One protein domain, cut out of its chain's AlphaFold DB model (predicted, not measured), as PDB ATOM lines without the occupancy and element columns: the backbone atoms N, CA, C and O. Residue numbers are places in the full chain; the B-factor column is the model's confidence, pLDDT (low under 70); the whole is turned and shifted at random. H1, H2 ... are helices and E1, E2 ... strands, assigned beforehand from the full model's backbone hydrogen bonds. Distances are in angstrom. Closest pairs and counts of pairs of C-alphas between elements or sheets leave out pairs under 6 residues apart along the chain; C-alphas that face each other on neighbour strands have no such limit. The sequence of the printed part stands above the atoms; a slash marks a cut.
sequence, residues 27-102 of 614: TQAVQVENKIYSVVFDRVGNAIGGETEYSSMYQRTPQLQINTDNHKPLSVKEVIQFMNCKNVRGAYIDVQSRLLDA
ATOM      1  N   THR A  27     124.068  85.910  96.696       93.00
ATOM      2  CA  THR A  27     122.710  86.148  97.206       93.00
ATOM      3  C   THR A  27     121.758  86.502  96.070       93.00
ATOM      4  O   THR A  27     122.004  87.460  95.337       93.00
ATOM      5  N   GLN A  28     120.660  85.757  95.930       91.88
ATOM      6  CA  GLN A  28     119.699  85.917  94.838       91.88
ATOM      7  C   GLN A  28     118.256  85.914  95.329       91.88
ATOM      8  O   GLN A  28     117.890  85.150  96.217       91.88
ATOM      9  N   ALA A  29     117.429  86.752  94.714       90.62
ATOM     10  CA  ALA A  29     115.996  86.806  94.923       90.62
ATOM     11  C   ALA A  29     115.310  85.658  94.162       90.62
ATOM     12  O   ALA A  29     115.261  85.634  92.931       90.62
ATOM     13  N   VAL A  30     114.753  84.714  94.913       90.38
ATOM     14  CA  VAL A  30     113.957  83.590  94.418       90.38
ATOM     15  C   VAL A  30     112.517  83.804  94.855       90.38
ATOM     16  O   VAL A  30     112.217  83.810  96.046       90.38
ATOM     17  N   GLN A  31     111.608  83.969  93.905       90.00
ATOM     18  CA  GLN A  31     110.183  83.991  94.179       90.00
ATOM     19  C   GLN A  31     109.649  82.559  94.233       90.00
ATOM     20  O   GLN A  31     109.804  81.801  93.279       90.00
ATOM     21  N   VAL A  32     108.998  82.196  95.334       88.69
ATOM     22  CA  VAL A  32     108.225  80.959  95.463       88.69
ATOM     23  C   VAL A  32     106.788  81.343  95.797       88.69
ATOM     24  O   VAL A  32     106.547  82.025  96.795       88.69
ATOM     25  N   GLU A  33     105.838  80.952  94.950       86.50
ATOM     26  CA  GLU A  33     104.474  81.499  94.935       86.50
ATOM     27  C   GLU A  33     104.461  83.035  94.807       86.50
ATOM     28  O   GLU A  33     104.983  83.631  93.867       86.50
ATOM     29  N   ASN A  34     103.863  83.700  95.789       84.62
ATOM     30  CA  ASN A  34     103.727  85.135  95.936       84.62
ATOM     31  C   ASN A  34     104.742  85.723  96.929       84.62
ATOM     32  O   ASN A  34     104.573  86.866  97.354       84.62
ATOM     33  N   LYS A  35     105.767  84.961  97.336       88.56
ATOM     34  CA  LYS A  35     106.804  85.426  98.265       88.56
ATOM     35  C   LYS A  35     108.178  85.408  97.632       88.56
ATOM     36  O   LYS A  35     108.530  84.465  96.935       88.56
ATOM     37  N   ILE A  36     108.965  86.436  97.929       89.88
ATOM     38  CA  ILE A  36     110.357  86.547  97.504       89.88
ATOM     39  C   ILE A  36     111.256  86.169  98.680       89.88
ATOM     40  O   ILE A  36     111.064  86.599  99.818       89.88
ATOM     41  N   TYR A  37     112.232  85.325  98.392       92.06
ATOM     42  CA  TYR A  37     113.246  84.867  99.322       92.06
ATOM     43  C   TYR A  37     114.597  85.350  98.825       92.06
ATOM     44  O   TYR A  37     114.932  85.162  97.659       92.06
ATOM     45  N   SER A  38     115.392  85.919  99.718       92.81
ATOM     46  CA  SER A  38     116.812  86.125  99.477       92.81
ATOM     47  C   SER A  38     117.513  84.809  99.793       92.81
ATOM     48  O   SER A  38     117.520  84.380 100.941       92.81
ATOM     49  N   VAL A  39     118.020  84.102  98.785       94.69
ATOM     50  CA  VAL A  39     118.679  82.797  98.923       94.69
ATOM     51  C   VAL A  39     120.170  82.969  98.673       94.69
ATOM     52  O   VAL A  39     120.577  83.494  97.641       94.69
ATOM     53  N   VAL A  40     120.989  82.503  99.612       95.38
ATOM     54  CA  VAL A  40     122.449  82.529  99.508       95.38
ATOM     55  C   VAL A  40     122.928  81.195  98.953       95.38
ATOM     56  O   VAL A  40     122.693  80.147  99.559       95.38
ATOM     57  N   PHE A  41     123.619  81.238  97.819       95.25
ATOM     58  CA  PHE A  41     124.271  80.098  97.192       95.25
ATOM     59  C   PHE A  41     125.778  80.111  97.465       95.25
ATOM     60  O   PHE A  41     126.425  81.158  97.382       95.25
ATOM     61  N   ASP A  42     126.343  78.940  97.766       93.81
ATOM     62  CA  ASP A  42     127.794  78.752  97.794       93.81
ATOM     63  C   ASP A  42     128.393  78.796  96.374       93.81
ATOM     64  O   ASP A  42     127.686  78.963  95.380       93.81
ATOM     65  N   ARG A  43     129.721  78.657  96.266       89.12
ATOM     66  CA  ARG A  43     130.416  78.735  94.969       89.12
ATOM     67  C   ARG A  43     130.052  77.595  94.003       89.12
ATOM     68  O   ARG A  43     130.059  77.809  92.799       89.12
ATOM     69  N   VAL A  44     129.672  76.425  94.530       85.62
ATOM     70  CA  VAL A  44     129.231  75.248  93.751       85.62
ATOM     71  C   VAL A  44     127.757  75.371  93.343       85.62
ATOM     72  O   VAL A  44     127.280  74.685  92.443       85.62
ATOM     73  N   GLY A  45     127.010  76.248  94.007       91.56
ATOM     74  CA  GLY A  45     125.600  76.501  93.777       91.56
ATOM     75  C   GLY A  45     124.652  75.744  94.692       91.56
ATOM     76  O   GLY A  45     123.456  75.664  94.405       91.56
ATOM     77  N   ASN A  46     125.114  75.224  95.826       93.50
ATOM     78  CA  ASN A  46     124.200  74.792  96.880       93.50
ATOM     79  C   ASN A  46     123.613  76.009  97.591       93.50
ATOM     80  O   ASN A  46     124.336  76.932  97.948       93.50
ATOM     81  N   ALA A  47     122.306  75.999  97.839       95.81
ATOM     82  CA  ALA A  47     121.689  76.967  98.735       95.81
ATOM     83  C   ALA A  47     122.161  76.672 100.168       95.81
ATOM     84  O   ALA A  47     121.980  75.556 100.655       95.81
ATOM     85  N   ILE A  48     122.778  77.639 100.835       96.19
ATOM     86  CA  ILE A  48     123.357  77.478 102.181       96.19
ATOM     87  C   ILE A  48     122.676  78.355 103.231       96.19
ATOM     88  O   ILE A  48     122.814  78.105 104.425       96.19
ATOM     89  N   GLY A  49     121.922  79.359 102.797       96.00
ATOM     90  CA  GLY A  49     121.263  80.303 103.681       96.00
ATOM     91  C   GLY A  49     120.176  81.075 102.957       96.00
ATOM     92  O   GLY A  49     119.978  80.923 101.749       96.00
ATOM     93  N   GLY A  50     119.462  81.899 103.707       92.81
ATOM     94  CA  GLY A  50     118.511  82.824 103.132       92.81
ATOM     95  C   GLY A  50     117.674  83.542 104.171       92.81
ATOM     96  O   GLY A  50     117.737  83.242 105.360       92.81
ATOM     97  N   GLU A  51     116.871  84.476 103.692       93.31
ATOM     98  CA  GLU A  51     115.947  85.285 104.475       93.31
ATOM     99  C   GLU A  51     114.648  85.454 103.681       93.31
ATOM    100  O   GLU A  51     114.639  85.420 102.448       93.31
ATOM    101  N   THR A  52     113.518  85.593 104.376       85.38
ATOM    102  CA  THR A  52     112.273  85.979 103.698       85.38
ATOM    103  C   THR A  52     112.322  87.483 103.492       85.38
ATOM    104  O   THR A  52     112.303  88.223 104.473       85.38
ATOM    105  N   GLU A  53     112.363  87.940 102.244       77.00
ATOM    106  CA  GLU A  53     112.235  89.366 101.973       77.00
ATOM    107  C   GLU A  53     110.754  89.745 102.088       77.00
ATOM    108  O   GLU A  53     109.942  89.498 101.198       77.00
ATOM    109  N   TYR A  54     110.384  90.352 103.217       66.31
ATOM    110  CA  TYR A  54     109.184  91.181 103.293       66.31
ATOM    111  C   TYR A  54     109.602  92.609 102.991       66.31
ATOM    112  O   TYR A  54     110.057  93.324 103.880       66.31
ATOM    113  N   SER A  55     109.477  93.045 101.741       50.81
ATOM    114  CA  SER A  55     109.661  94.465 101.474       50.81
ATOM    115  C   SER A  55     108.906  94.939 100.246       50.81
ATOM    116  O   SER A  55     109.302  94.706  99.110       50.81
ATOM    117  N   SER A  56     107.856  95.711 100.501       52.62
ATOM    118  CA  SER A  56     107.255  96.636  99.542       52.62
ATOM    119  C   SER A  56     108.223  97.739  99.072       52.62
ATOM    120  O   SER A  56     107.850  98.512  98.194       52.62
ATOM    121  N   MET A  57     109.446  97.830  99.623       49.50
ATOM    122  CA  MET A  57     110.421  98.886  99.316       49.50
ATOM    123  C   MET A  57     111.569  98.470  98.388       49.50
ATOM    124  O   MET A  57     112.202  99.352  97.813       49.50
ATOM    125  N   TYR A  58     111.833  97.178  98.177       56.81
ATOM    126  CA  TYR A  58     112.893  96.734  97.267       56.81
ATOM    127  C   TYR A  58     112.286  95.924  96.123       56.81
ATOM    128  O   TYR A  58     112.101  94.717  96.226       56.81
ATOM    129  N   GLN A  59     111.982  96.599  95.011       61.19
ATOM    130  CA  GLN A  59     111.569  95.969  93.750       61.19
ATOM    131  C   GLN A  59     112.751  95.234  93.093       61.19
ATOM    132  O   GLN A  59     113.159  95.547  91.974       61.19
ATOM    133  N   ARG A  60     113.353  94.256  93.775       65.62
ATOM    134  CA  ARG A  60     114.240  93.316  93.093       65.62
ATOM    135  C   ARG A  60     113.354  92.405  92.258       65.62
ATOM    136  O   ARG A  60     112.538  91.663  92.795       65.62
ATOM    137  N   THR A  61     113.494  92.496  90.938       76.25
ATOM    138  CA  THR A  61     112.853  91.532  90.042       76.25
ATOM    139  C   THR A  61     113.420  90.156  90.393       76.25
ATOM    140  O   THR A  61     114.646  90.004  90.380       76.25
ATOM    141  N   PRO A  62     112.580  89.181  90.775       74.56
ATOM    142  CA  PRO A  62     113.067  87.870  91.163       74.56
ATOM    143  C   PRO A  62     113.782  87.238  89.975       74.56
ATOM    144  O   PRO A  62     113.269  87.238  88.858       74.56
ATOM    145  N   GLN A  63     114.971  86.697  90.225       81.38
ATOM    146  CA  GLN A  63     115.771  86.050  89.185       81.38
ATOM    147  C   GLN A  63     115.267  84.636  88.874       81.38
ATOM    148  O   GLN A  63     115.645  84.056  87.863       81.38
ATOM    149  N   LEU A  64     114.423  84.081  89.747       83.62
ATOM    150  CA  LEU A  64     113.806  82.773  89.594       83.62
ATOM    151  C   LEU A  64     112.395  82.808  90.183       83.62
ATOM    152  O   LEU A  64     112.236  83.199  91.336       83.62
ATOM    153  N   GLN A  65     111.387  82.382  89.423       83.31
ATOM    154  CA  GLN A  65     110.008  82.242  89.902       83.31
ATOM    155  C   GLN A  65     109.612  80.771  89.947       83.31
ATOM    156  O   GLN A  65     109.780  80.057  88.966       83.31
ATOM    157  N   ILE A  66     109.077  80.314  91.073       83.00
ATOM    158  CA  ILE A  66     108.750  78.914  91.325       83.00
ATOM    159  C   ILE A  66     107.306  78.832  91.795       83.00
ATOM    160  O   ILE A  66     106.962  79.346  92.856       83.00
ATOM    161  N   ASN A  67     106.482  78.128  91.027       83.88
ATOM    162  CA  ASN A  67     105.119  77.798  91.421       83.88
ATOM    163  C   ASN A  67     105.084  76.359  91.955       83.88
ATOM    164  O   ASN A  67     105.672  75.442  91.378       83.88
ATOM    165  N   THR A  68     104.395  76.176  93.062       80.81
ATOM    166  CA  THR A  68     104.198  74.966  93.856       80.81
ATOM    167  C   THR A  68     102.695  74.791  94.087       80.81
ATOM    168  O   THR A  68     101.925  75.744  94.117       80.81
ATOM    169  N   ASP A  69     102.240  73.555  94.276       80.75
ATOM    170  CA  ASP A  69     100.819  73.284  94.551       80.75
ATOM    171  C   ASP A  69     100.401  73.656  95.988       80.75
ATOM    172  O   ASP A  69      99.251  73.473  96.388       80.75
ATOM    173  N   ASN A  70     101.337  74.138  96.809       72.81
ATOM    174  CA  ASN A  70     101.093  74.414  98.214       72.81
ATOM    175  C   ASN A  70     100.537  75.825  98.409       72.81
ATOM    176  O   ASN A  70     101.229  76.820  98.232       72.81
ATOM    177  N   HIS A  71      99.323  75.914  98.949       75.69
ATOM    178  CA  HIS A  71      98.736  77.194  99.364       75.69
ATOM    179  C   HIS A  71      99.399  77.814 100.609       75.69
ATOM    180  O   HIS A  71      99.076  78.942 100.984       75.69
ATOM    181  N   LYS A  72     100.304  77.091 101.287       88.44
ATOM    182  CA  LYS A  72     101.030  77.602 102.455       88.44
ATOM    183  C   LYS A  72     102.416  78.109 102.038       88.44
ATOM    184  O   LYS A  72     103.176  77.335 101.460       88.44
ATOM    185  N   PRO A  73     102.793  79.345 102.415       87.06
ATOM    186  CA  PRO A  73     104.139  79.845 102.179       87.06
ATOM    187  C   PRO A  73     105.204  78.970 102.839       87.06
ATOM    188  O   PRO A  73     105.070  78.613 104.014       87.06
ATOM    189  N   LEU A  74     106.276  78.681 102.103       91.44
ATOM    190  CA  LEU A  74     107.412  77.921 102.613       91.44
ATOM    191  C   LEU A  74     108.215  78.750 103.627       91.44
ATOM    192  O   LEU A  74     108.361  79.968 103.499       91.44
ATOM    193  N   SER A  75     108.770  78.097 104.638       93.69
ATOM    194  CA  SER A  75     109.828  78.673 105.468       93.69
ATOM    195  C   SER A  75     111.135  78.788 104.677       93.69
ATOM    196  O   SER A  75     111.364  78.047 103.722       93.69
ATOM    197  N   VAL A  76     112.046  79.666 105.108       94.06
ATOM    198  CA  VAL A  76     113.391  79.797 104.508       94.06
ATOM    199  C   VAL A  76     114.109  78.446 104.431       94.06
ATOM    200  O   VAL A  76     114.690  78.103 103.405       94.06
ATOM    201  N   LYS A  77     114.030  77.640 105.497       95.69
ATOM    202  CA  LYS A  77     114.638  76.304 105.542       95.69
ATOM    203  C   LYS A  77     114.046  75.369 104.484       95.69
ATOM    204  O   LYS A  77     114.792  74.633 103.845       95.69
ATOM    205  N   GLU A  78     112.728  75.408 104.288       94.56
ATOM    206  CA  GLU A  78     112.053  74.635 103.241       94.56
ATOM    207  C   GLU A  78     112.451  75.115 101.843       94.56
ATOM    208  O   GLU A  78     112.670  74.274 100.978       94.56
ATOM    209  N   VAL A  79     112.632  76.424 101.628       93.94
ATOM    210  CA  VAL A  79     113.144  76.967 100.357       93.94
ATOM    211  C   VAL A  79     114.575  76.503 100.095       93.94
ATOM    212  O   VAL A  79     114.855  76.005  99.009       93.94
ATOM    213  N   ILE A  80     115.474  76.574 101.079       95.06
ATOM    214  CA  ILE A  80     116.853  76.071 100.944       95.06
ATOM    215  C   ILE A  80     116.849  74.574 100.598       95.06
ATOM    216  O   ILE A  80     117.509  74.142  99.650       95.06
ATOM    217  N   GLN A  81     116.070  73.774 101.333       94.62
ATOM    218  CA  GLN A  81     115.936  72.340 101.080       94.62
ATOM    219  C   GLN A  81     115.347  72.062  99.691       94.62
ATOM    220  O   GLN A  81     115.800  71.148  99.000       94.62
ATOM    221  N   PHE A  82     114.362  72.854  99.271       92.06
ATOM    222  CA  PHE A  82     113.747  72.767  97.955       92.06
ATOM    223  C   PHE A  82     114.755  73.082  96.843       92.06
ATOM    224  O   PHE A  82     114.916  72.281  95.923       92.06
ATOM    225  N   MET A  83     115.512  74.176  96.966       93.44
ATOM    226  CA  MET A  83     116.543  74.565  95.999       93.44
ATOM    227  C   MET A  83     117.649  73.514  95.870       93.44
ATOM    228  O   MET A  83     118.210  73.329  94.788       93.44
ATOM    229  N   ASN A  84     117.957  72.791  96.946       94.25
ATOM    230  CA  ASN A  84     118.948  71.715  96.937       94.25
ATOM    231  C   ASN A  84     118.380  70.337  96.599       94.25
ATOM    232  O   ASN A  84     119.145  69.377  96.496       94.25
ATOM    233  N   CYS A  85     117.068  70.200  96.404       92.50
ATOM    234  CA  CYS A  85     116.509  68.901  96.071       92.50
ATOM    235  C   CYS A  85     116.982  68.443  94.681       92.50
ATOM    236  O   CYS A  85     117.208  69.249  93.771       92.50
ATOM    237  N   LYS A  86     117.108  67.120  94.507       89.69
ATOM    238  CA  LYS A  86     117.643  66.503  93.282       89.69
ATOM    239  C   LYS A  86     116.919  66.971  92.015       89.69
ATOM    240  O   LYS A  86     117.572  67.197  91.004       89.69
ATOM    241  N   ASN A  87     115.600  67.153  92.076       87.50
ATOM    242  CA  ASN A  87     114.799  67.541  90.913       87.50
ATOM    243  C   ASN A  87     115.069  68.986  90.472       87.50
ATOM    244  O   ASN A  87     115.235  69.231  89.282       87.50
ATOM    245  N   VAL A  88     115.137  69.935  91.414       88.69
ATOM    246  CA  VAL A  88     115.414  71.350  91.108       88.69
ATOM    247  C   VAL A  88     116.854  71.521  90.639       88.69
ATOM    248  O   VAL A  88     117.096  72.198  89.644       88.69
ATOM    249  N   ARG A  89     117.810  70.863  91.311       90.56
ATOM    250  CA  ARG A  89     119.208  70.832  90.863       90.56
ATOM    251  C   ARG A  89     119.329  70.242  89.460       90.56
ATOM    252  O   ARG A  89     119.953  70.874  88.619       90.56
ATOM    253  N   GLY A  90     118.709  69.088  89.209       89.50
ATOM    254  CA  GLY A  90     118.706  68.438  87.897       89.50
ATOM    255  C   GLY A  90     118.142  69.344  86.807       89.50
ATOM    256  O   GLY A  90     118.824  69.596  85.829       89.50
ATOM    257  N   ALA A  91     116.967  69.945  87.023       88.19
ATOM    258  CA  ALA A  91     116.369  70.861  86.049       88.19
ATOM    259  C   ALA A  91     117.253  72.087  85.753       88.19
ATOM    260  O   ALA A  91     117.371  72.497  84.601       88.19
ATOM    261  N   TYR A  92     117.883  72.662  86.781       92.00
ATOM    262  CA  TYR A  92     118.849  73.747  86.606       92.00
ATOM    263  C   TYR A  92     120.061  73.297  85.780       92.00
ATOM    264  O   TYR A  92     120.434  73.981  84.831       92.00
ATOM    265  N   ILE A  93     120.645  72.140  86.111       91.25
ATOM    266  CA  ILE A  93     121.781  71.566  85.381       91.25
ATOM    267  C   ILE A  93     121.400  71.311  83.920       91.25
ATOM    268  O   ILE A  93     122.122  71.745  83.035       91.25
ATOM    269  N   ASP A  94     120.241  70.710  83.651       89.19
ATOM    270  CA  ASP A  94     119.775  70.413  82.293       89.19
ATOM    271  C   ASP A  94     119.592  71.678  81.438       89.19
ATOM    272  O   ASP A  94     119.855  71.675  80.234       89.19
ATOM    273  N   VAL A  95     119.107  72.780  82.023       89.00
ATOM    274  CA  VAL A  95     119.007  74.061  81.305       89.00
ATOM    275  C   VAL A  95     120.395  74.625  81.028       89.00
ATOM    276  O   VAL A  95     120.694  74.976  79.891       89.00
ATOM    277  N   GLN A  96     121.247  74.682  82.045       90.94
ATOM    278  CA  GLN A  96     122.560  75.307  81.934       90.94
ATOM    279  C   GLN A  96     123.510  74.522  81.028       90.94
ATOM    280  O   GLN A  96     124.219  75.129  80.233       90.94
ATOM    281  N   SER A  97     123.472  73.191  81.073       89.56
ATOM    282  CA  SER A  97     124.220  72.335  80.152       89.56
ATOM    283  C   SER A  97     123.808  72.584  78.706       89.56
ATOM    284  O   SER A  97     124.684  72.797  77.883       89.56
ATOM    285  N   ARG A  98     122.504  72.685  78.400       89.50
ATOM    286  CA  ARG A  98     122.038  72.987  77.033       89.50
ATOM    287  C   ARG A  98     122.493  74.356  76.532       89.50
ATOM    288  O   ARG A  98     122.828  74.489  75.360       89.50
ATOM    289  N   LEU A  99     122.499  75.365  77.405       88.06
ATOM    290  CA  LEU A  99     123.015  76.694  77.060       88.06
ATOM    291  C   LEU A  99     124.511  76.636  76.740       88.06
ATOM    292  O   LEU A  99     124.949  77.225  75.757       88.06
ATOM    293  N   LEU A 100     125.277  75.884  77.530       87.81
ATOM    294  CA  LEU A 100     126.704  75.696  77.295       87.81
ATOM    295  C   LEU A 100     126.981  74.819  76.068       87.81
ATOM    296  O   LEU A 100     127.964  75.062  75.380       87.81
ATOM    297  N   ASP A 101     126.134  73.828  75.765       87.62
ATOM    298  CA  ASP A 101     126.254  72.974  74.571       87.62
ATOM    299  C   ASP A 101     126.100  73.814  73.306       87.62
ATOM    300  O   ASP A 101     126.872  73.667  72.362       87.62
ATOM    301  N   ALA A 102     125.151  74.753  73.318       83.19
ATOM    302  CA  ALA A 102     124.973  75.720  72.240       83.19
ATOM    303  C   ALA A 102     126.146  76.713  72.123       83.19
ATOM    304  O   ALA A 102     126.349  77.288  71.054       83.19
TER     305      ALA A 102
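This is residues 27 to 102 of the 614 residues of the protein "PNPLA domain-containing protein" of Shewanella sp. OPT22 (UniProt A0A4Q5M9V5). A strongly twisted four-stranded sheet has a short helix, H1, packed across one face, and a longer helix, H2, leads away from it, residues 93 to 102 sticking out. The 76 printed residues include E1, E2, E3, E4, H1, H2 in chain order, class mixed. The mixed sheet runs E3 E2 E1 E4; E1 E2 E3 form a meander, each the antiparallel neighbour of the one before. It is compact, radius of gyration of the C-alphas 12.9 A, spanning 39 by 24 by 21 A.

E1, residues 27 to 32, and E2, residues 35 to 41, form a hairpin; N 30 and O 37, 2.8 A apart, are within hydrogen-bond range. E2 and E3, residues 47 to 53, form another, with N 51 and O 38 at 2.8 A. E4, residues 64 to 66, is parallel to E1, with N 66 and O 31 at 2.8 A. H1, residues 76 to 83, is on the sheet at a height of 7.4 A; its closest C-alphas to E3, Ile 80 and Ala 47, are 5.4 A apart. H2, residues 86 to 102, is not on the sheet. Every O i to N i+4 pair in H1 and H2 is within hydrogen-bond range.

E2 measures 18.3 A and H2 24.1 A. E1 begins at C-alpha 27 (122.710, 86.148, 97.206); H2 ends at C-alpha 102 (124.973, 75.720, 72.240).

The printed part has no cut and no long link. Residues 54 to 60 have pLDDT under 70.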